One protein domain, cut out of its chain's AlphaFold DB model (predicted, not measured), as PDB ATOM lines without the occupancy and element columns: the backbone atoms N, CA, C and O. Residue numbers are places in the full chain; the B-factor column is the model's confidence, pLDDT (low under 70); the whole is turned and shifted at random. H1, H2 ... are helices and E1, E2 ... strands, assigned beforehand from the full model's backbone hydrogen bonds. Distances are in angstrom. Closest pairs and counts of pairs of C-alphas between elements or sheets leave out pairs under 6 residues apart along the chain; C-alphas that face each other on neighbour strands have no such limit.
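This is residues 8 to 101 and 185 to 264 of the 891 residues of an uncharacterized protein of Legionella feeleii (UniProt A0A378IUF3). A small sheet of three strands, E1, E2 and E3, packs with one face on H1 and on residues 240 to 248 of H8, a long helix through the middle of a mostly helical body. H1 crosses H8 on one side and H5 crosses it on the other, H3 packs on both H1 and H5, and H4 lies far out beyond H5. Residues 8 to 16 stick out as a free tail. The printed part has 174 residues, in the order H1 E1 E2 E3 H2 H3 H4 H5 H6 H7 H8, with the sheet antiparallel throughout. The whole is compact, with a radius of gyration of the C-alphas of 16.9 A and spans of 51 by 48 by 30 A.

E1, residues 42 to 46, E2, residues 52 to 56, and E3, residues 59 to 62, form a meander, each strand the antiparallel neighbour of the one before. N 43 and O 55 are 2.9 A apart across hairpin E1 and E2, and N 61 and O 54 2.8 A across hairpin E2 and E3, within hydrogen-bond range. H1, residues 22 to 35, and H8, residues 240 to 263, are on the same face of the sheet, giving two layers, helices on one face of a sheet; their heights over it are 9.4 A and 10.8 A. H2, residues 63 to 69, is on that face too, over none of the strands. H1 and H8 are the hubs, touching three helices each. They touch at a steep tilt of 64 degrees, with the C-alphas of Ala 31 and Leu 252 closest at 5.8 A. H1 touches H2 with residues 23 to 27 alone, the C-alphas of Ala 23 and Ile 66 being closest at 4.9 A. H5, residues 205 to 215, touches H8 about perpendicular, only just, at 71 degrees, with the C-alphas of Val 211 and Ala 257 closest at 4.7 A. H3, residues 79 to 89, touches H1 and H5, each closest C-alpha pair at 5.9 A: Leu 35 and Gly 84, Val 86 and Ala 206. H6, residues 218 to 228, only just touches H8, with 3 pairs of C-alphas within 8 A, Ile 222 and Thr 250 closest at 5.9 A. H7, residues 233 to 236, is near H8, and H4, residues 188 to 194, is near H5. Every O i to N i+4 pair is within hydrogen-bond range in H1, H2, H4, H5, H6 and H8; H3 has 3 of 7, with 6 of 8 O i to N i+3 pairs, and H7 is too short for an i+4 pair.

H1 begins at C-alpha 22 (102.389, 110.216, 74.076) and is 20.1 A long. H8 runs 34.8 A, from C-alpha 240 (118.439, 90.476, 83.917) to C-alpha 263 (87.411, 105.613, 88.656).

The C-alphas of Glu 8 and Lys 92 are the two farthest apart, 52.5 A. Residues 102 to 184 are not printed; C-alphas 101 and 185 are 10.9 A apart across the cut. Of the links that are printed whole, none is long. Mean pLDDT of the printed part is 87.0; residues 8 to 19 are under 70.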
ATOM      1  N   GLU A   8      90.784 132.110  95.346       44.09
ATOM      2  CA  GLU A   8      91.660 132.827  94.389       44.09
ATOM      3  C   GLU A   8      92.535 131.884  93.548       44.09
ATOM      4  O   GLU A   8      92.804 132.167  92.383       44.09
ATOM      5  N   GLN A   9      93.008 130.770  94.121       45.91
ATOM      6  CA  GLN A   9      93.954 129.875  93.442       45.91
ATOM      7  C   GLN A   9      93.286 128.768  92.621       45.91
ATOM      8  O   GLN A   9      93.908 128.262  91.692       45.91
ATOM      9  N   THR A  10      92.036 128.408  92.928       42.72
ATOM     10  CA  THR A  10      91.249 127.448  92.136       42.72
ATOM     11  C   THR A  10      90.305 128.121  91.140       42.72
ATOM     12  O   THR A  10      89.909 127.476  90.175       42.72
ATOM     13  N   TYR A  11      90.025 129.424  91.287       36.91
ATOM     14  CA  TYR A  11      89.209 130.223  90.356       36.91
ATOM     15  C   TYR A  11      89.796 130.296  88.935       36.91
ATOM     16  O   TYR A  11      89.070 130.534  87.977       36.91
ATOM     17  N   HIS A  12      91.106 130.066  88.793       34.94
ATOM     18  CA  HIS A  12      91.812 130.025  87.505       34.94
ATOM     19  C   HIS A  12      92.043 128.606  86.962       34.94
ATOM     20  O   HIS A  12      92.659 128.446  85.909       34.94
ATOM     21  N   LEU A  13      91.580 127.568  87.665       40.28
ATOM     22  CA  LEU A  13      91.656 126.193  87.186       40.28
ATOM     23  C   LEU A  13      90.461 125.935  86.268       40.28
ATOM     24  O   LEU A  13      89.452 125.363  86.677       40.28
ATOM     25  N   GLU A  14      90.570 126.394  85.020       33.31
ATOM     26  CA  GLU A  14      89.623 126.011  83.980       33.31
ATOM     27  C   GLU A  14      89.645 124.488  83.817       33.31
ATOM     28  O   GLU A  14      90.666 123.856  83.533       33.31
ATOM     29  N   LYS A  15      88.476 123.898  84.060       35.38
ATOM     30  CA  LYS A  15      88.179 122.492  83.841       35.38
ATOM     31  C   LYS A  15      88.134 122.276  82.327       35.38
ATOM     32  O   LYS A  15      87.126 122.557  81.692       35.38
ATOM     33  N   GLY A  16      89.232 121.794  81.762       38.16
ATOM     34  CA  GLY A  16      89.269 121.199  80.430       38.16
ATOM     35  C   GLY A  16      89.870 119.796  80.517       38.16
ATOM     36  O   GLY A  16      90.726 119.573  81.382       38.16
ATOM     37  N   PRO A  17      89.443 118.836  79.676       44.72
ATOM     38  CA  PRO A  17      90.141 117.565  79.556       44.72
ATOM     39  C   PRO A  17      91.595 117.861  79.178       44.72
ATOM     40  O   PRO A  17      91.877 118.512  78.170       44.72
ATOM     41  N   ARG A  18      92.544 117.443  80.018       57.31
ATOM     42  CA  ARG A  18      93.941 117.420  79.594       57.31
ATOM     43  C   ARG A  18      94.045 116.278  78.577       57.31
ATOM     44  O   ARG A  18      93.571 115.178  78.831       57.31
ATOM     45  N   ASN A  19      94.650 116.524  77.420       62.62
ATOM     46  CA  ASN A  19      94.859 115.449  76.449       62.62
ATOM     47  C   ASN A  19      95.856 114.424  77.013       62.62
ATOM     48  O   ASN A  19      96.879 114.811  77.586       62.62
ATOM     49  N   LYS A  20      95.575 113.129  76.824       76.75
ATOM     50  CA  LYS A  20      96.509 112.032  77.117       76.75
ATOM     51  C   LYS A  20      97.819 112.249  76.342       76.75
ATOM     52  O   LYS A  20      97.790 112.527  75.142       76.75
ATOM     53  N   SER A  21      98.962 112.202  77.034       80.94
ATOM     54  CA  SER A  21     100.283 112.440  76.426       80.94
ATOM     55  C   SER A  21     100.803 111.191  75.706       80.94
ATOM     56  O   SER A  21     100.441 110.077  76.076       80.94
ATOM     57  N   GLU A  22     101.708 111.355  74.728       86.12
ATOM     58  CA  GLU A  22     102.389 110.216  74.076       86.12
ATOM     59  C   GLU A  22     103.076 109.296  75.101       86.12
ATOM     60  O   GLU A  22     102.988 108.080  74.982       86.12
ATOM     61  N   ALA A  23     103.678 109.861  76.156       89.38
ATOM     62  CA  ALA A  23     104.276 109.076  77.237       89.38
ATOM     63  C   ALA A  23     103.242 108.212  77.976       89.38
ATOM     64  O   ALA A  23     103.541 107.088  78.358       89.38
ATOM     65  N   THR A  24     102.023 108.723  78.173       89.44
ATOM     66  CA  THR A  24     100.948 107.964  78.831       89.44
ATOM     67  C   THR A  24     100.511 106.792  77.956       89.44
ATOM     68  O   THR A  24     100.428 105.674  78.448       89.44
ATOM     69  N   TYR A  25     100.341 107.015  76.648       88.75
ATOM     70  CA  TYR A  25     100.053 105.937  75.698       88.75
ATOM     71  C   TYR A  25     101.164 104.881  75.643       88.75
ATOM     72  O   TYR A  25     100.879 103.689  75.591       88.75
ATOM     73  N   ASP A  26     102.435 105.289  75.642       92.94
ATOM     74  CA  ASP A  26     103.548 104.334  75.633       92.94
ATOM     75  C   ASP A  26     103.638 103.552  76.952       92.94
ATOM     76  O   ASP A  26     103.922 102.355  76.929       92.94
ATOM     77  N   LEU A  27     103.327 104.180  78.092       95.94
ATOM     78  CA  LEU A  27     103.221 103.479  79.373       95.94
ATOM     79  C   LEU A  27     102.096 102.434  79.357       95.94
ATOM     80  O   LEU A  27     102.306 101.316  79.826       95.94
ATOM     81  N   GLU A  28     100.935 102.767  78.784       93.62
ATOM     82  CA  GLU A  28      99.821 101.827  78.615       93.62
ATOM     83  C   GLU A  28     100.232 100.627  77.758       93.62
ATOM     84  O   GLU A  28     100.003  99.489  78.158       93.62
ATOM     85  N   LYS A  29     100.914 100.850  76.627       93.19
ATOM     86  CA  LYS A  29     101.423  99.758  75.777       93.19
ATOM     87  C   LYS A  29     102.385  98.838  76.523       93.19
ATOM     88  O   LYS A  29     102.292  97.624  76.374       93.19
ATOM     89  N   ILE A  30     103.292  99.400  77.325       96.31
ATOM     90  CA  ILE A  30     104.225  98.607  78.136       96.31
ATOM     91  C   ILE A  30     103.456  97.764  79.156       96.31
ATOM     92  O   ILE A  30     103.718  96.569  79.273       96.31
ATOM     93  N   ALA A  31     102.498  98.358  79.873       95.31
ATOM     94  CA  ALA A  31     101.682  97.634  80.845       95.31
ATOM     95  C   ALA A  31     100.871  96.506  80.181       95.31
ATOM     96  O   ALA A  31     100.834  95.395  80.700       95.31
ATOM     97  N   LEU A  32     100.289  96.758  79.008       91.50
ATOM     98  CA  LEU A  32      99.550  95.762  78.231       91.50
ATOM     99  C   LEU A  32     100.439  94.606  77.758       91.50
ATOM    100  O   LEU A  32     100.059  93.447  77.908       91.50
ATOM    101  N   ALA A  33     101.637  94.899  77.245       91.88
ATOM    102  CA  ALA A  33     102.592  93.862  76.858       91.88
ATOM    103  C   ALA A  33     103.027  93.019  78.068       91.88
ATOM    104  O   ALA A  33     103.094  91.798  77.980       91.88
ATOM    105  N   PHE A  34     103.247  93.654  79.223       93.69
ATOM    106  CA  PHE A  34     103.548  92.961  80.476       93.69
ATOM    107  C   PHE A  34     102.398  92.096  81.010       93.69
ATOM    108  O   PHE A  34     102.667  91.167  81.768       93.69
ATOM    109  N   LEU A  35     101.139  92.377  80.662       89.75
ATOM    110  CA  LEU A  35     100.007  91.498  80.982       89.75
ATOM    111  C   LEU A  35      99.934  90.293  80.035       89.75
ATOM    112  O   LEU A  35      99.586  89.199  80.474       89.75
ATOM    113  N   ASN A  36     100.316  90.483  78.770       85.25
ATOM    114  CA  ASN A  36     100.221  89.489  77.698       85.25
ATOM    115  C   ASN A  36     101.604  88.973  77.263       85.25
ATOM    116  O   ASN A  36     101.905  88.890  76.076       85.25
ATOM    117  N   GLU A  37     102.474  88.632  78.218       78.75
ATOM    118  CA  GLU A  37     103.871  88.255  77.919       78.75
ATOM    119  C   GLU A  37     104.013  87.028  77.012       78.75
ATOM    120  O   GLU A  37     105.056  86.845  76.397       78.75
ATOM    121  N   SER A  38     102.995  86.164  76.932       79.69
ATOM    122  CA  SER A  38     102.993  85.025  76.004       79.69
ATOM    123  C   SER A  38     103.034  85.451  74.540       79.69
ATOM    124  O   SER A  38     103.479  84.677  73.694       79.69
ATOM    125  N   ASP A  39     102.574  86.667  74.253       84.19
ATOM    126  CA  ASP A  39     102.364  87.170  72.901       84.19
ATOM    127  C   ASP A  39     103.551  88.020  72.422       84.19
ATOM    128  O   ASP A  39     103.610  88.389  71.249       84.19
ATOM    129  N   HIS A  40     104.503  88.317  73.317       86.00
ATOM    130  CA  HIS A  40     105.576  89.280  73.086       86.00
ATOM    131  C   HIS A  40     106.934  88.800  73.600       86.00
ATOM    132  O   HIS A  40     107.064  88.264  74.699       86.00
ATOM    133  N   MET A  41     107.995  89.110  72.856       89.50
ATOM    134  CA  MET A  41     109.366  88.969  73.351       89.50
ATOM    135  C   MET A  41     109.769  90.226  74.119       89.50
ATOM    136  O   MET A  41     110.042  91.266  73.519       89.50
ATOM    137  N   ILE A  42     109.829  90.139  75.452       92.62
ATOM    138  CA  ILE A  42     110.110  91.293  76.316       92.62
ATOM    139  C   ILE A  42     111.502  91.195  76.944       92.62
ATOM    140  O   ILE A  42     111.853  90.206  77.586       92.62
ATOM    141  N   THR A  43     112.300  92.255  76.801       94.19
ATOM    142  CA  THR A  43     113.602  92.394  77.472       94.19
ATOM    143  C   THR A  43     113.707  93.738  78.180       94.19
ATOM    144  O   THR A  43     113.275  94.765  77.662       94.19
ATOM    145  N   VAL A  44     114.289  93.737  79.379       96.31
ATOM    146  CA  VAL A  44     114.473  94.937  80.204       96.31
ATOM    147  C   VAL A  44     115.960  95.122  80.475       96.31
ATOM    148  O   VAL A  44     116.627  94.198  80.939       96.31
ATOM    149  N   PHE A  45     116.492  96.302  80.171       94.44
ATOM    150  CA  PHE A  45     117.920  96.596  80.282       94.44
ATOM    151  C   PHE A  45     118.165  98.093  80.502       94.44
ATOM    152  O   PHE A  45     117.238  98.897  80.485       94.44
ATOM    153  N   TYR A  46     119.421  98.471  80.741       94.00
ATOM    154  CA  TYR A  46     119.826  99.874  80.816       94.00
ATOM    155  C   TYR A  46     120.667 100.240  79.598       94.00
ATOM    156  O   TYR A  46     121.582  99.496  79.247       94.00
ATOM    157  N   ASN A  47     120.407 101.401  79.000       90.94
ATOM    158  CA  ASN A  47     121.317 101.985  78.012       90.94
ATOM    159  C   ASN A  47     122.563 102.590  78.697       90.94
ATOM    160  O   ASN A  47     122.639 102.681  79.929       90.94
ATOM    161  N   GLY A  48     123.553 103.064  77.941       85.12
ATOM    162  CA  GLY A  48     124.785 103.639  78.500       85.12
ATOM    163  C   GLY A  48     124.630 105.020  79.128       85.12
ATOM    164  O   GLY A  48     125.598 105.544  79.682       85.12
ATOM    165  N   ARG A  49     123.419 105.593  79.152       89.12
ATOM    166  CA  ARG A  49     123.063 106.708  80.052       89.12
ATOM    167  C   ARG A  49     122.407 106.248  81.353       89.12
ATOM    168  O   ARG A  49     121.947 107.086  82.128       89.12
ATOM    169  N   GLN A  50     122.419 104.942  81.626       91.50
ATOM    170  CA  GLN A  50     121.825 104.329  82.815       91.50
ATOM    171  C   GLN A  50     120.322 104.614  82.916       91.50
ATOM    172  O   GLN A  50     119.774 104.772  84.007       91.50
ATOM    173  N   GLU A  51     119.656 104.710  81.770       93.88
ATOM    174  CA  GLU A  51     118.205 104.820  81.682       93.88
ATOM    175  C   GLU A  51     117.616 103.448  81.407       93.88
ATOM    176  O   GLU A  51     118.175 102.677  80.631       93.88
ATOM    177  N   LEU A  52     116.515 103.153  82.089       96.50
ATOM    178  CA  LEU A  52     115.821 101.884  81.993       96.50
ATOM    179  C   LEU A  52     115.016 101.845  80.693       96.50
ATOM    180  O   LEU A  52     114.180 102.722  80.450       96.50
ATOM    181  N   GLU A  53     115.252 100.812  79.896       95.31
ATOM    182  CA  GLU A  53     114.588 100.539  78.629       95.31
ATOM    183  C   GLU A  53     113.862  99.194  78.684       95.31
ATOM    184  O   GLU A  53     114.319  98.232  79.305       95.31
ATOM    185  N   VAL A  54     112.710  99.148  78.019       96.19
ATOM    186  CA  VAL A  54     111.922  97.936  77.805       96.19
ATOM    187  C   VAL A  54     111.808  97.740  76.305       96.19
ATOM    188  O   VAL A  54     111.250  98.586  75.610       96.19
ATOM    189  N   ARG A  55     112.340  96.638  75.789       94.06
ATOM    190  CA  ARG A  55     112.141  96.237  74.400       94.06
ATOM    191  C   ARG A  55     111.043  95.192  74.334       94.06
ATOM    192  O   ARG A  55     111.134  94.177  75.018       94.06
ATOM    193  N   ILE A  56     110.036  95.480  73.524       92.12
ATOM    194  CA  ILE A  56     108.894  94.622  73.225       92.12
ATOM    195  C   ILE A  56     108.982  94.316  71.736       92.12
ATOM    196  O   ILE A  56     108.891  95.231  70.911       92.12
ATOM    197  N   ASP A  57     109.219  93.051  71.413       91.12
ATOM    198  CA  ASP A  57     109.509  92.584  70.060       91.12
ATOM    199  C   ASP A  57     110.673  93.394  69.452       91.12
ATOM    200  O   ASP A  57     111.776  93.425  70.007       91.12
ATOM    201  N   ASP A  58     110.426  94.113  68.356       85.94
ATOM    202  CA  ASP A  58     111.430  94.933  67.669       85.94
ATOM    203  C   ASP A  58     111.456  96.404  68.130       85.94
ATOM    204  O   ASP A  58     112.257  97.202  67.634       85.94
ATOM    205  N   HIS A  59     110.597  96.804  69.076       87.06
ATOM    206  CA  HIS A  59     110.483  98.195  69.520       87.06
ATOM    207  C   HIS A  59     111.057  98.409  70.922       87.06
ATOM    208  O   HIS A  59     110.731  97.683  71.853       87.06
ATOM    209  N   THR A  60     111.888  99.440  71.095       90.94
ATOM    210  CA  THR A  60     112.486  99.795  72.394       90.94
ATOM    211  C   THR A  60     111.839 101.059  72.952       90.94
ATOM    212  O   THR A  60     111.816 102.091  72.287       90.94
ATOM    213  N   TYR A  61     111.342 100.975  74.183       92.81
ATOM    214  CA  TYR A  61     110.740 102.071  74.932       92.81
ATOM    215  C   TYR A  61     111.663 102.522  76.067       92.81
ATOM    216  O   TYR A  61     112.034 101.728  76.934       92.81
ATOM    217  N   ASN A  62     111.978 103.817  76.128       94.56
ATOM    218  CA  ASN A  62     112.731 104.397  77.239       94.56
ATOM    219  C   ASN A  62     111.812 104.658  78.442       94.56
ATOM    220  O   ASN A  62     111.268 105.753  78.618       94.56
ATOM    221  N   LEU A  63     111.632 103.633  79.278       96.19
ATOM    222  CA  LEU A  63     110.736 103.656  80.435       96.19
ATOM    223  C   LEU A  63     111.097 104.771  81.424       96.19
ATOM    224  O   LEU A  63     110.211 105.433  81.958       96.19
ATOM    225  N   THR A  64     112.385 105.052  81.631       95.25
ATOM    226  CA  THR A  64     112.810 106.178  82.474       95.25
ATOM    227  C   THR A  64     112.265 107.521  81.976       95.25
ATOM    228  O   THR A  64     111.825 108.341  82.789       95.25
ATOM    229  N   LYS A  65     112.284 107.768  80.660       92.31
ATOM    230  CA  LYS A  65     111.735 108.993  80.057       92.31
ATOM    231  C   LYS A  65     110.215 108.990  80.017       92.31
ATOM    232  O   LYS A  65     109.609 110.027  80.265       92.31
ATOM    233  N   ILE A  66     109.600 107.840  79.793       93.38
ATOM    234  CA  ILE A  66     108.147 107.691  79.878       93.38
ATOM    235  C   ILE A  66     107.653 108.078  81.279       93.38
ATOM    236  O   ILE A  66     106.797 108.949  81.399       93.38
ATOM    237  N   LEU A  67     108.258 107.545  82.346       93.56
ATOM    238  CA  LEU A  67     107.881 107.855  83.735       93.56
ATOM    239  C   LEU A  67     108.094 109.332  84.116       93.56
ATOM    240  O   LEU A  67     107.407 109.857  84.988       93.56
ATOM    241  N   GLU A  68     109.023 110.030  83.457       89.69
ATOM    242  CA  GLU A  68     109.226 111.472  83.643       89.69
ATOM    243  C   GLU A  68     108.012 112.296  83.164       89.69
ATOM    244  O   GLU A  68     107.676 113.307  83.788       89.69
ATOM    245  N   HIS A  69     107.314 111.837  82.117       87.56
ATOM    246  CA  HIS A  69     106.304 112.616  81.387       87.56
ATOM    247  C   HIS A  69     104.886 112.012  81.359       87.56
ATOM    248  O   HIS A  69     103.953 112.702  80.939       87.56
ATOM    249  N   ALA A  70     104.707 110.756  81.770       89.06
ATOM    250  CA  ALA A  70     103.404 110.096  81.826       89.06
ATOM    251  C   ALA A  70     102.479 110.764  82.857       89.06
ATOM    252  O   ALA A  70     102.928 111.190  83.928       89.06
ATOM    253  N   ASP A  71     101.190 110.845  82.522       87.75
ATOM    254  CA  ASP A  71     100.134 111.351  83.397       87.75
ATOM    255  C   ASP A  71      99.282 110.175  83.890       87.75
ATOM    256  O   ASP A  71      98.449 109.636  83.161       87.75
ATOM    257  N   PHE A  72      99.517 109.755  85.134       91.12
ATOM    258  CA  PHE A  72      98.828 108.609  85.724       91.12
ATOM    259  C   PHE A  72      97.337 108.885  85.981       91.12
ATOM    260  O   PHE A  72      96.569 107.932  86.095       91.12
ATOM    261  N   GLU A  73      96.898 110.154  86.015       85.44
ATOM    262  CA  GLU A  73      95.471 110.507  86.125       85.44
ATOM    263  C   GLU A  73      94.677 110.194  84.842       85.44
ATOM    264  O   GLU A  73      93.452 110.293  84.838       85.44
ATOM    265  N   HIS A  74      95.355 109.830  83.747       83.38
ATOM    266  CA  HIS A  74      94.729 109.514  82.459       83.38
ATOM    267  C   HIS A  74      94.870 108.053  82.036       83.38
ATOM    268  O   HIS A  74      94.436 107.714  80.938       83.38
ATOM    269  N   LEU A  75      95.498 107.203  82.851       88.38
ATOM    270  CA  LEU A  75      95.645 105.791  82.509       88.38
ATOM    271  C   LEU A  75      94.279 105.110  82.433       88.38
ATOM    272  O   LEU A  75      93.465 105.245  83.351       88.38
ATOM    273  N   GLU A  76      94.064 104.387  81.337       85.50
ATOM    274  CA  GLU A  76      92.821 103.679  81.053       85.50
ATOM    275  C   GLU A  76      93.080 102.402  80.236       85.50
ATOM    276  O   GLU A  76      93.672 102.430  79.157       85.50
ATOM    277  N   PHE A  77      92.584 101.284  80.753       85.06
ATOM    278  CA  PHE A  77      92.634  99.931  80.222       85.06
ATOM    279  C   PHE A  77      91.206  99.382  80.197       85.06
ATOM    280  O   PHE A  77      90.441  99.581  81.144       85.06
ATOM    281  N   ALA A  78      90.860  98.651  79.138       77.25
ATOM    282  CA  ALA A  78      89.575  97.970  79.051       77.25
ATOM    283  C   ALA A  78      89.476  96.847  80.102       77.25
ATOM    284  O   ALA A  78      90.443  96.116  80.324       77.25
ATOM    285  N   ASP A  79      88.305  96.677  80.723       70.62
ATOM    286  CA  ASP A  79      88.127  95.756  81.859       70.62
ATOM    287  C   ASP A  79      88.487  94.298  81.519       70.62
ATOM    288  O   ASP A  79      89.134  93.623  82.316       70.62
ATOM    289  N   ASN A  80      88.164  93.836  80.306       72.00
ATOM    290  CA  ASN A  80      88.528  92.498  79.814       72.00
ATOM    291  C   ASN A  80      90.047  92.254  79.765       72.00
ATOM    292  O   ASN A  80      90.500  91.114  79.757       72.00
ATOM    293  N   THR A  81      90.839  93.322  79.712       74.06
ATOM    294  CA  THR A  81      92.298  93.250  79.654       74.06
ATOM    295  C   THR A  81      92.903  93.084  81.048       74.06
ATOM    296  O   THR A  81      93.997  92.545  81.198       74.06
ATOM    297  N   LEU A  82      92.178  93.498  82.091       81.19
ATOM    298  CA  LEU A  82      92.632  93.425  83.476       81.19
ATOM    299  C   LEU A  82      92.469  92.029  84.096       81.19
ATOM    300  O   LEU A  82      93.113  91.738  85.104       81.19
ATOM    301  N   ASP A  83      91.684  91.133  83.495       77.44
ATOM    302  CA  ASP A  83      91.539  89.752  83.980       77.44
ATOM    303  C   ASP A  83      92.881  88.992  83.966       77.44
ATOM    304  O   ASP A  83      93.188  88.237  84.897       77.44
ATOM    305  N   GLY A  84      93.743  89.278  82.980       83.25
ATOM    306  CA  GLY A  84      95.107  88.744  82.911       83.25
ATOM    307  C   GLY A  84      95.971  89.125  84.118       83.25
ATOM    308  O   GLY A  84      96.828  88.348  84.542       83.25
ATOM    309  N   TYR A  85      95.700  90.270  84.754       89.69
ATOM    310  CA  TYR A  85      96.431  90.714  85.942       89.69
ATOM    311  C   TYR A  85      96.155  89.829  87.162       89.69
ATOM    312  O   TYR A  85      97.059  89.535  87.944       89.69
ATOM    313  N   VAL A  86      94.921  89.349  87.321       87.00
ATOM    314  CA  VAL A  86      94.562  88.453  88.431       87.00
ATOM    315  C   VAL A  86      95.300  87.121  88.293       87.00
ATOM    316  O   VAL A  86      95.850  86.615  89.272       87.00
ATOM    317  N   ALA A  87      95.363  86.576  87.074       84.81
ATOM    318  CA  ALA A  87      96.136  85.372  86.781       84.81
ATOM    319  C   ALA A  87      97.640  85.598  87.009       84.81
ATOM    320  O   ALA A  87      98.305  84.763  87.627       84.81
ATOM    321  N   PHE A  88      98.160  86.753  86.580       88.94
ATOM    322  CA  PHE A  88      99.536  87.165  86.836       88.94
ATOM    323  C   PHE A  88      99.859  87.156  88.335       88.94
ATOM    324  O   PHE A  88     100.835  86.523  88.727       88.94
ATOM    325  N   LEU A  89      99.027  87.774  89.185       89.00
ATOM    326  CA  LEU A  89      99.245  87.862  90.638       89.00
ATOM    327  C   LEU A  89      99.292  86.506  91.356       89.00
ATOM    328  O   LEU A  89      99.928  86.395  92.403       89.00
ATOM    329  N   ARG A  90      98.649  85.470  90.808       85.75
ATOM    330  CA  ARG A  90      98.643  84.120  91.395       85.75
ATOM    331  C   ARG A  90      99.932  83.330  91.141       85.75
ATOM    332  O   ARG A  90     100.111  82.258  91.724       85.75
ATOM    333  N   ARG A  91     100.856  83.836  90.317       86.38
ATOM    334  CA  ARG A  91     102.172  83.212  90.111       86.38
ATOM    335  C   ARG A  91     102.953  83.214  91.428       86.38
ATOM    336  O   ARG A  91     103.170  84.257  92.040       86.38
ATOM    337  N   LYS A  92     103.439  82.040  91.857       78.94
ATOM    338  CA  LYS A  92     104.177  81.901  93.130       78.94
ATOM    339  C   LYS A  92     105.439  82.765  93.202       78.94
ATOM    340  O   LYS A  92     105.856  83.106  94.304       78.94
ATOM    341  N   THR A  93     106.014  83.098  92.049       81.19
ATOM    342  CA  THR A  93     107.236  83.891  91.897       81.19
ATOM    343  C   THR A  93     107.056  85.370  92.220       81.19
ATOM    344  O   THR A  93     108.063  86.031  92.455       81.19
ATOM    345  N   ASN A  94     105.824  85.891  92.229       85.88
ATOM    346  CA  ASN A  94     105.590  87.323  92.396       85.88
ATOM    347  C   ASN A  94     105.962  87.811  93.796       85.88
ATOM    348  O   ASN A  94     105.611  87.177  94.799       85.88
ATOM    349  N   ARG A  95     106.639  88.963  93.854       87.25
ATOM    350  CA  ARG A  95     107.118  89.580  95.100       87.25
ATOM    351  C   ARG A  95     106.003  90.331  95.809       87.25
ATOM    352  O   ARG A  95     105.925  90.292  97.034       87.25
ATOM    353  N   TYR A  96     105.151  91.017  95.052       89.31
ATOM    354  CA  TYR A  96     104.026  91.760  95.610       89.31
ATOM    355  C   TYR A  96     102.786  90.873  95.699       89.31
ATOM    356  O   TYR A  96     102.343  90.313  94.695       89.31
ATOM    357  N   ARG A  97     102.214  90.753  96.902       87.19
ATOM    358  CA  ARG A  97     100.994  89.977  97.140       87.19
ATOM    359  C   ARG A  97      99.931  90.816  97.843       87.19
ATOM    360  O   ARG A  97     100.283  91.573  98.745       87.19
ATOM    361  N   PRO A  98      98.659  90.692  97.432       89.88
ATOM    362  CA  PRO A  98      97.558  91.354  98.110       89.88
ATOM    363  C   PRO A  98      97.320  90.703  99.472       89.88
ATOM    364  O   PRO A  98      97.499  89.492  99.631       89.88
ATOM    365  N   HIS A  99      96.905  91.511 100.435       89.19
ATOM    366  CA  HIS A  99      96.640  91.082 101.797       89.19
ATOM    367  C   HIS A  99      95.582  91.982 102.441       89.19
ATOM    368  O   HIS A  99      95.484  93.167 102.128       89.19
ATOM    369  N   LEU A 100      94.761  91.407 103.315       84.25
ATOM    370  CA  LEU A 100      93.774  92.136 104.100       84.25
ATOM    371  C   LEU A 100      93.942  91.720 105.560       84.25
ATOM    372  O   LEU A 100      93.441  90.670 105.961       84.25
ATOM    373  N   ASP A 101      94.623  92.543 106.354       77.88
ATOM    374  CA  ASP A 101      94.732  92.326 107.798       77.88
ATOM    375  C   ASP A 101      93.344  92.368 108.466       77.88
ATOM    376  O   ASP A 101      92.576  93.325 108.302       77.88
ATOM    377  N   PHE A 185      94.878  85.069 100.000       85.06
ATOM    378  CA  PHE A 185      94.633  85.986  98.887       85.06
ATOM    379  C   PHE A 185      93.205  86.568  98.975       85.06
ATOM    380  O   PHE A 185      92.245  85.790  98.940       85.06
ATOM    381  N   PRO A 186      93.029  87.903  99.059       89.50
ATOM    382  CA  PRO A 186      91.713  88.539  99.154       89.50
ATOM    383  C   PRO A 186      90.812  88.188  97.975       89.50
ATOM    384  O   PRO A 186      91.268  88.268  96.844       89.50
ATOM    385  N   THR A 187      89.548  87.845  98.222       89.44
ATOM    386  CA  THR A 187      88.531  87.509  97.211       89.44
ATOM    387  C   THR A 187      87.617  88.697  96.884       89.44
ATOM    388  O   THR A 187      87.590  89.706  97.590       89.44
ATOM    389  N   ARG A 188      86.789  88.580  95.829       89.38
ATOM    390  CA  ARG A 188      85.739  89.576  95.526       89.38
ATOM    391  C   ARG A 188      84.778  89.766  96.706       89.38
ATOM    392  O   ARG A 188      84.417  90.901  97.011       89.38
ATOM    393  N   LYS A 189      84.415  88.668  97.383       87.56
ATOM    394  CA  LYS A 189      83.527  88.676  98.554       87.56
ATOM    395  C   LYS A 189      84.152  89.391  99.749       87.56
ATOM    396  O   LYS A 189      83.430  90.073 100.470       87.56
ATOM    397  N   ASP A 190      85.468  89.299  99.934       90.19
ATOM    398  CA  ASP A 190      86.157  89.993 101.030       90.19
ATOM    399  C   ASP A 190      86.093  91.516 100.843       90.19
ATOM    400  O   ASP A 190      85.731  92.244 101.769       90.19
ATOM    401  N   PHE A 191      86.338  92.007  99.622       91.19
ATOM    402  CA  PHE A 191      86.182  93.432  99.311       91.19
ATOM    403  C   PHE A 191      84.726  93.901  99.412       91.19
ATOM    404  O   PHE A 191      84.479  94.955  99.988       91.19
ATOM    405  N   GLN A 192      83.761  93.115  98.920       89.62
ATOM    406  CA  GLN A 192      82.327  93.416  99.076       89.62
ATOM    407  C   GLN A 192      81.914  93.477 100.553       89.62
ATOM    408  O   GLN A 192      81.147  94.346 100.952       89.62
ATOM    409  N   SER A 193      82.465  92.596 101.389       89.44
ATOM    410  CA  SER A 193      82.196  92.592 102.830       89.44
ATOM    411  C   SER A 193      82.775  93.826 103.531       89.44
ATOM    412  O   SER A 193      82.206  94.301 104.515       89.44
ATOM    413  N   ARG A 194      83.896  94.374 103.035       89.62
ATOM    414  CA  ARG A 194      84.483  95.627 103.539       89.62
ATOM    415  C   ARG A 194      83.756  96.881 103.041       89.62
ATOM    416  O   ARG A 194      83.856  97.893 103.738       89.62
ATOM    417  N   ASP A 195      83.035  96.801 101.921       89.88
ATOM    418  CA  ASP A 195      82.332  97.895 101.231       89.88
ATOM    419  C   ASP A 195      80.814  97.637 101.092       89.88
ATOM    420  O   ASP A 195      80.305  97.419  99.991       89.88
ATOM    421  N   PRO A 196      80.052  97.656 102.202       85.94
ATOM    422  CA  PRO A 196      78.613  97.386 102.176       85.94
ATOM    423  C   PRO A 196      77.791  98.478 101.473       85.94
ATOM    424  O   PRO A 196      76.624  98.253 101.161       85.94
ATOM    425  N   GLU A 197      78.373  99.663 101.266       84.88
ATOM    426  CA  GLU A 197      77.723 100.804 100.611       84.88
ATOM    427  C   GLU A 197      77.976 100.838  99.094       84.88
ATOM    428  O   GLU A 197      77.405 101.688  98.415       84.88
ATOM    429  N   GLY A 198      78.796  99.921  98.560       86.31
ATOM    430  CA  GLY A 198      79.092  99.829  97.127       86.31
ATOM    431  C   GLY A 198      79.895 101.016  96.589       86.31
ATOM    432  O   GLY A 198      79.764 101.378  95.420       86.31
ATOM    433  N   ILE A 199      80.723 101.652  97.426       85.31
ATOM    434  CA  ILE A 199      81.520 102.835  97.056       85.31
ATOM    435  C   ILE A 199      82.483 102.516  95.902       85.31
ATOM    436  O   ILE A 199      82.813 103.392  95.103       85.31
ATOM    437  N   TYR A 200      82.943 101.268  95.813       90.00
ATOM    438  CA  TYR A 200      83.916 100.800  94.829       90.00
ATOM    439  C   TYR A 200      83.311  99.817  93.818       90.00
ATOM    440  O   TYR A 200      84.035  98.964  93.296       90.00
ATOM    441  N   ASP A 201      82.005  99.872  93.552       87.94
ATOM    442  CA  ASP A 201      81.347  98.961  92.600       87.94
ATOM    443  C   ASP A 201      81.816  99.164  91.151       87.94
ATOM    444  O   ASP A 201      81.929  98.189  90.408       87.94
ATOM    445  N   ASP A 202      82.211 100.387  90.787       87.56
ATOM    446  CA  ASP A 202      82.763 100.714  89.463       87.56
ATOM    447  C   ASP A 202      84.208 100.212  89.256       87.56
ATOM    448  O   ASP A 202      84.749 100.277  88.148       87.56
ATOM    449  N   LEU A 203      84.864  99.713  90.313       91.00
ATOM    450  CA  LEU A 203      86.203  99.134  90.218       91.00
ATOM    451  C   LEU A 203      86.112  97.639  89.902       91.00
ATOM    452  O   LEU A 203      85.477  96.851  90.612       91.00
ATOM    453  N   SER A 204      86.872  97.218  88.899       92.00
ATOM    454  CA  SER A 204      87.171  95.816  88.648       92.00
ATOM    455  C   SER A 204      87.917  95.196  89.832       92.00
ATOM    456  O   SER A 204      88.571  95.855  90.645       92.00
ATOM    457  N   TYR A 205      87.866  93.871  89.917       92.38
ATOM    458  CA  TYR A 205      88.582  93.143  90.959       92.38
ATOM    459  C   TYR A 205      90.108  93.311  90.865       92.38
ATOM    460  O   TYR A 205      90.774  93.436  91.889       92.38
ATOM    461  N   ALA A 206      90.651  93.390  89.650       93.25
ATOM    462  CA  ALA A 206      92.061  93.676  89.404       93.25
ATOM    463  C   ALA A 206      92.490  95.043  89.968       93.25
ATOM    464  O   ALA A 206      93.534  95.143  90.610       93.25
ATOM    465  N   GLU A 207      91.666  96.079  89.786       95.31
ATOM    466  CA  GLU A 207      91.914  97.418  90.336       95.31
ATOM    467  C   GLU A 207      91.889  97.415  91.867       95.31
ATOM    468  O   GLU A 207      92.793  97.974  92.490       95.31
ATOM    469  N   LYS A 208      90.918  96.722  92.481       95.62
ATOM    470  CA  LYS A 208      90.850  96.557  93.946       95.62
ATOM    471  C   LYS A 208      92.119  95.896  94.492       95.62
ATOM    472  O   LYS A 208      92.695  96.390  95.458       95.62
ATOM    473  N   LEU A 209      92.592  94.831  93.839       95.50
ATOM    474  CA  LEU A 209      93.833  94.144  94.208       95.50
ATOM    475  C   LEU A 209      95.074  95.028  94.025       95.50
ATOM    476  O   LEU A 209      95.937  95.030  94.894       95.50
ATOM    477  N   ALA A 210      95.180  95.793  92.935       96.69
ATOM    478  CA  ALA A 210      96.335  96.664  92.699       96.69
ATOM    479  C   ALA A 210      96.430  97.793  93.738       96.69
ATOM    480  O   ALA A 210      97.514  98.055  94.265       96.69
ATOM    481  N   VAL A 211      95.296  98.430  94.066       97.00
ATOM    482  CA  VAL A 211      95.227  99.430  95.144       97.00
ATOM    483  C   VAL A 211      95.610  98.786  96.474       97.00
ATOM    484  O   VAL A 211      96.460  99.322  97.175       97.00
ATOM    485  N   ASN A 212      95.063  97.609  96.786       96.19
ATOM    486  CA  ASN A 212      95.406  96.871  97.998       96.19
ATOM    487  C   ASN A 212      96.911  96.564  98.092       96.19
ATOM    488  O   ASN A 212      97.537  96.907  99.092       96.19
ATOM    489  N   ILE A 213      97.511  96.002  97.038       95.81
ATOM    490  CA  ILE A 213      98.950  95.704  96.985       95.81
ATOM    491  C   ILE A 213      99.771  96.951  97.291       95.81
ATOM    492  O   ILE A 213     100.727  96.866  98.061       95.81
ATOM    493  N   TYR A 214      99.402  98.106  96.727       96.69
ATOM    494  CA  TYR A 214     100.103  99.350  97.018       96.69
ATOM    495  C   TYR A 214     100.100  99.680  98.516       96.69
ATOM    496  O   TYR A 214     101.098 100.192  98.994       96.69
ATOM    497  N   THR A 215      99.033  99.378  99.256       94.19
ATOM    498  CA  THR A 215      98.935  99.675 100.700       94.19
ATOM    499  C   THR A 215      99.690  98.694 101.608       94.19
ATOM    500  O   THR A 215      99.851  98.956 102.795       94.19
ATOM    501  N   THR A 216     100.200  97.585 101.064       91.25
ATOM    502  CA  THR A 216     101.096  96.653 101.777       91.25
ATOM    503  C   THR A 216     102.532  97.212 101.831       91.25
ATOM    504  O   THR A 216     102.823  98.215 101.168       91.25
ATOM    505  N   PRO A 217     103.511  96.553 102.494       90.06
ATOM    506  CA  PRO A 217     104.923  96.965 102.457       90.06
ATOM    507  C   PRO A 217     105.534  97.149 101.048       90.06
ATOM    508  O   PRO A 217     106.582  97.788 100.909       90.06
ATOM    509  N   ALA A 218     104.877  96.663  99.983       91.69
ATOM    510  CA  ALA A 218     105.255  96.919  98.592       91.69
ATOM    511  C   ALA A 218     105.364  98.420  98.244       91.69
ATOM    512  O   ALA A 218     106.177  98.786  97.384       91.69
ATOM    513  N   TYR A 219     104.626  99.303  98.936       92.38
ATOM    514  CA  TYR A 219     104.669 100.758  98.728       92.38
ATOM    515  C   TYR A 219     106.097 101.326  98.771       92.38
ATOM    516  O   TYR A 219     106.412 102.279  98.049       92.38
ATOM    517  N   TYR A 220     106.978 100.746  99.596       89.56
ATOM    518  CA  TYR A 220     108.364 101.187  99.746       89.56
ATOM    519  C   TYR A 220     109.145 101.025  98.437       89.56
ATOM    520  O   TYR A 220     109.759 101.978  97.947       89.56
ATOM    521  N   HIS A 221     109.069  99.839  97.829       91.38
ATOM    522  CA  HIS A 221     109.758  99.525  96.579       91.38
ATOM    523  C   HIS A 221     109.157 100.280  95.392       91.38
ATOM    524  O   HIS A 221     109.902 100.863  94.600       91.38
ATOM    525  N   ILE A 222     107.826 100.344  95.318       95.62
ATOM    526  CA  ILE A 222     107.097 101.055  94.261       95.62
ATOM    527  C   ILE A 222     107.453 102.546  94.272       95.62
ATOM    528  O   ILE A 222     107.867 103.110  93.255       95.62
ATOM    529  N   ASN A 223     107.373 103.196  95.434       93.69
ATOM    530  CA  ASN A 223     107.676 104.621  95.535       93.69
ATOM    531  C   ASN A 223     109.164 104.915  95.287       93.69
ATOM    532  O   ASN A 223     109.484 105.949  94.697       93.69
ATOM    533  N   ALA A 224     110.085 104.040  95.706       91.25
ATOM    534  CA  ALA A 224     111.511 104.188  95.406       91.25
ATOM    535  C   ALA A 224     111.793 104.079  93.895       91.25
ATOM    536  O   ALA A 224     112.556 104.881  93.341       91.25
ATOM    537  N   PHE A 225     111.139 103.137  93.214       95.38
ATOM    538  CA  PHE A 225     111.214 102.986  91.764       95.38
ATOM    539  C   PHE A 225     110.710 104.240  91.039       95.38
ATOM    540  O   PHE A 225     111.440 104.800  90.222       95.38
ATOM    541  N   LEU A 226     109.516 104.735  91.388       95.31
ATOM    542  CA  LEU A 226     108.913 105.920  90.767       95.31
ATOM    543  C   LEU A 226     109.750 107.188  90.995       95.31
ATOM    544  O   LEU A 226     110.046 107.914  90.048       95.31
ATOM    545  N   ARG A 227     110.224 107.425  92.228       91.12
ATOM    546  CA  ARG A 227     111.073 108.590  92.561       91.12
ATOM    547  C   ARG A 227     112.389 108.606  91.795       91.12
ATOM    548  O   ARG A 227     112.880 109.674  91.443       91.12
ATOM    549  N   THR A 228     112.967 107.432  91.546       92.56
ATOM    550  CA  THR A 228     114.205 107.302  90.762       92.56
ATOM    551  C   THR A 228     113.948 107.127  89.269       92.56
ATOM    552  O   THR A 228     114.903 107.137  88.492       92.56
ATOM    553  N   ARG A 229     112.683 106.970  88.854       94.19
ATOM    554  CA  ARG A 229     112.265 106.660  87.478       94.19
ATOM    555  C   ARG A 229     113.014 105.442  86.922       94.19
ATOM    556  O   ARG A 229     113.515 105.452  85.798       94.19
ATOM    557  N   GLY A 230     113.176 104.430  87.775       94.38
ATOM    558  CA  GLY A 230     113.928 103.212  87.478       94.38
ATOM    559  C   GLY A 230     115.455 103.341  87.545       94.38
ATOM    560  O   GLY A 230     116.134 102.377  87.244       94.38
ATOM    561  N   ARG A 231     116.041 104.475  87.961       92.94
ATOM    562  CA  ARG A 231     117.514 104.653  88.000       92.94
ATOM    563  C   ARG A 231     118.197 104.209  89.301       92.94
ATOM    564  O   ARG A 231     119.369 104.528  89.521       92.94
ATOM    565  N   SER A 232     117.492 103.530  90.208       89.25
ATOM    566  CA  SER A 232     118.085 103.151  91.498       89.25
ATOM    567  C   SER A 232     119.293 102.214  91.321       89.25
ATOM    568  O   SER A 232     119.307 101.343  90.453       89.25
ATOM    569  N   GLU A 233     120.332 102.388  92.140       88.31
ATOM    570  CA  GLU A 233     121.535 101.545  92.074       88.31
ATOM    571  C   GLU A 233     121.239 100.080  92.413       88.31
ATOM    572  O   GLU A 233     121.770  99.185  91.763       88.31
ATOM    573  N   ASN A 234     120.341  99.838  93.371       88.38
ATOM    574  CA  ASN A 234     119.926  98.488  93.749       88.38
ATOM    575  C   ASN A 234     119.256  97.760  92.579       88.38
ATOM    576  O   ASN A 234     119.576  96.606  92.324       88.38
ATOM    577  N   LEU A 235     118.396  98.452  91.825       91.50
ATOM    578  CA  LEU A 235     117.734  97.877  90.654       91.50
ATOM    579  C   LEU A 235     118.739  97.546  89.535       91.50
ATOM    580  O   LEU A 235     118.595  96.531  88.866       91.50
ATOM    581  N   ARG A 236     119.789  98.359  89.351       90.69
ATOM    582  CA  ARG A 236     120.834  98.134  88.331       90.69
ATOM    583  C   ARG A 236     121.734  96.929  88.594       90.69
ATOM    584  O   ARG A 236     122.347  96.430  87.659       90.69
ATOM    585  N   LYS A 237     121.854  96.498  89.852       92.25
ATOM    586  CA  LYS A 237     122.694  95.357  90.247       92.25
ATOM    587  C   LYS A 237     121.985  94.009  90.091       92.25
ATOM    588  O   LYS A 237     122.626  92.980  90.277       92.25
ATOM    589  N   LEU A 238     120.688  94.009  89.777       93.38
ATOM    590  CA  LEU A 238     119.919  92.778  89.638       93.38
ATOM    591  C   LEU A 238     120.300  92.011  88.366       93.38
ATOM    592  O   LEU A 238     120.527  92.630  87.321       93.38
ATOM    593  N   PRO A 239     120.297  90.666  88.414       94.56
ATOM    594  CA  PRO A 239     120.330  89.840  87.213       94.56
ATOM    595  C   PRO A 239     119.183  90.194  86.257       94.56
ATOM    596  O   PRO A 239     118.090  90.547  86.698       94.56
ATOM    597  N   ALA A 240     119.394  90.039  84.945       91.44
ATOM    598  CA  ALA A 240     118.439  90.476  83.917       91.44
ATOM    599  C   ALA A 240     117.009  89.931  84.121       91.44
ATOM    600  O   ALA A 240     116.039  90.672  83.974       91.44
ATOM    601  N   ARG A 241     116.876  88.658  84.523       90.88
ATOM    602  CA  ARG A 241     115.575  88.030  84.807       90.88
ATOM    603  C   ARG A 241     114.867  88.673  86.002       90.88
ATOM    604  O   ARG A 241     113.676  88.949  85.931       90.88
ATOM    605  N   GLU A 242     115.599  88.933  87.083       93.38
ATOM    606  CA  GLU A 242     115.051  89.575  88.281       93.38
ATOM    607  C   GLU A 242     114.717  91.048  88.049       93.38
ATOM    608  O   GLU A 242     113.711  91.538  88.561       93.38
ATOM    609  N   LEU A 243     115.536  91.745  87.256       94.75
ATOM    610  CA  LEU A 243     115.268  93.108  86.814       94.75
ATOM    611  C   LEU A 243     113.952  93.168  86.035       94.75
ATOM    612  O   LEU A 243     113.089  93.976  86.374       94.75
ATOM    613  N   ALA A 244     113.792  92.307  85.025       93.81
ATOM    614  CA  ALA A 244     112.583  92.253  84.210       93.81
ATOM    615  C   ALA A 244     111.345  91.989  85.072       93.81
ATOM    616  O   ALA A 244     110.387  92.756  85.009       93.81
ATOM    617  N   GLN A 245     111.417  90.989  85.956       93.12
ATOM    618  CA  GLN A 245     110.328  90.653  86.868       93.12
ATOM    619  C   GLN A 245     109.969  91.820  87.804       93.12
ATOM    620  O   GLN A 245     108.804  92.193  87.924       93.12
ATOM    621  N   GLN A 246     110.957  92.442  88.457       94.31
ATOM    622  CA  GLN A 246     110.690  93.543  89.384       94.31
ATOM    623  C   GLN A 246     110.105  94.772  88.671       94.31
ATOM    624  O   GLN A 246     109.239  95.451  89.229       94.31
ATOM    625  N   VAL A 247     110.567  95.071  87.453       96.69
ATOM    626  CA  VAL A 247     110.037  96.173  86.637       96.69
ATOM    627  C   VAL A 247     108.606  95.877  86.204       96.69
ATOM    628  O   VAL A 247     107.747  96.737  86.388       96.69
ATOM    629  N   GLN A 248     108.335  94.667  85.717       95.75
ATOM    630  CA  GLN A 248     106.999  94.222  85.332       95.75
ATOM    631  C   GLN A 248     106.009  94.352  86.499       95.75
ATOM    632  O   GLN A 248     105.024  95.080  86.392       95.75
ATOM    633  N   GLU A 249     106.303  93.717  87.639       95.25
ATOM    634  CA  GLU A 249     105.443  93.753  88.828       95.25
ATOM    635  C   GLU A 249     105.168  95.192  89.284       95.25
ATOM    636  O   GLU A 249     104.032  95.552  89.593       95.25
ATOM    637  N   THR A 250     106.199  96.042  89.283       96.69
ATOM    638  CA  THR A 250     106.077  97.437  89.724       96.69
ATOM    639  C   THR A 250     105.230  98.264  88.761       96.69
ATOM    640  O   THR A 250     104.361  99.008  89.213       96.69
ATOM    641  N   ILE A 251     105.448  98.145  87.449       97.69
ATOM    642  CA  ILE A 251     104.697  98.907  86.443       97.69
ATOM    643  C   ILE A 251     103.227  98.497  86.432       97.69
ATOM    644  O   ILE A 251     102.370  99.381  86.418       97.69
ATOM    645  N   LEU A 252     102.929  97.197  86.512       96.56
ATOM    646  CA  LEU A 252     101.552  96.707  86.541       96.56
ATOM    647  C   LEU A 252     100.786  97.231  87.761       96.56
ATOM    648  O   LEU A 252      99.708  97.800  87.592       96.56
ATOM    649  N   VAL A 253     101.362  97.134  88.969       96.88
ATOM    650  CA  VAL A 253     100.730  97.698  90.178       96.88
ATOM    651  C   VAL A 253     100.521  99.206  90.024       96.88
ATOM    652  O   VAL A 253      99.421  99.689  90.272       96.88
ATOM    653  N   CYS A 254     101.537  99.956  89.575       97.38
ATOM    654  CA  CYS A 254     101.420 101.409  89.411       97.38
ATOM    655  C   CYS A 254     100.280 101.799  88.468       97.38
ATOM    656  O   CYS A 254      99.495 102.690  88.792       97.38
ATOM    657  N   CYS A 255     100.207 101.164  87.297       97.25
ATOM    658  CA  CYS A 255      99.264 101.562  86.259       97.25
ATOM    659  C   CYS A 255      97.829 101.172  86.622       97.25
ATOM    660  O   CYS A 255      96.925 101.997  86.509       97.25
ATOM    661  N   ILE A 256      97.630  99.947  87.113       96.94
ATOM    662  CA  ILE A 256      96.299  99.425  87.440       96.94
ATOM    663  C   ILE A 256      95.754 100.092  88.711       96.94
ATOM    664  O   ILE A 256      94.580 100.455  88.752       96.94
ATOM    665  N   ALA A 257      96.596 100.345  89.723       97.00
ATOM    666  CA  ALA A 257      96.172 101.098  90.903       97.00
ATOM    667  C   ALA A 257      95.808 102.546  90.543       97.00
ATOM    668  O   ALA A 257      94.795 103.053  91.017       97.00
ATOM    669  N   ALA A 258      96.591 103.210  89.682       95.81
ATOM    670  CA  ALA A 258      96.278 104.565  89.235       95.81
ATOM    671  C   ALA A 258      94.952 104.635  88.465       95.81
ATOM    672  O   ALA A 258      94.137 105.504  88.765       95.81
ATOM    673  N   GLN A 259      94.694 103.692  87.554       93.44
ATOM    674  CA  GLN A 259      93.391 103.593  86.894       93.44
ATOM    675  C   GLN A 259      92.254 103.399  87.902       93.44
ATOM    676  O   GLN A 259      91.250 104.107  87.829       93.44
ATOM    677  N   GLY A 260      92.418 102.485  88.865       93.25
ATOM    678  CA  GLY A 260      91.432 102.270  89.922       93.25
ATOM    679  C   GLY A 260      91.111 103.563  90.673       93.25
ATOM    680  O   GLY A 260      89.944 103.902  90.844       93.25
ATOM    681  N   LEU A 261      92.132 104.347  91.040       93.12
ATOM    682  CA  LEU A 261      91.950 105.664  91.664       93.12
ATOM    683  C   LEU A 261      91.206 106.651  90.750       93.12
ATOM    684  O   LEU A 261      90.376 107.421  91.235       93.12
ATOM    685  N   ASN A 262      91.458 106.627  89.440       88.44
ATOM    686  CA  ASN A 262      90.792 107.514  88.480       88.44
ATOM    687  C   ASN A 262      89.278 107.252  88.388       88.44
ATOM    688  O   ASN A 262      88.527 108.193  88.136       88.44
ATOM    689  N   LYS A 263      88.830 106.013  88.650       87.44
ATOM    690  CA  LYS A 263      87.411 105.613  88.656       87.44
ATOM    691  C   LYS A 263      86.662 105.950  89.953       87.44
ATOM    692  O   LYS A 263      85.440 106.009  89.938       87.44
ATOM    693  N   ILE A 264      87.353 106.197  91.073       86.25
ATOM    694  CA  ILE A 264      86.692 106.498  92.356       86.25
ATOM    695  C   ILE A 264      86.077 107.910  92.309       86.25
ATOM    696  O   ILE A 264      86.776 108.917  92.508       86.25
TER     697      ILE A 264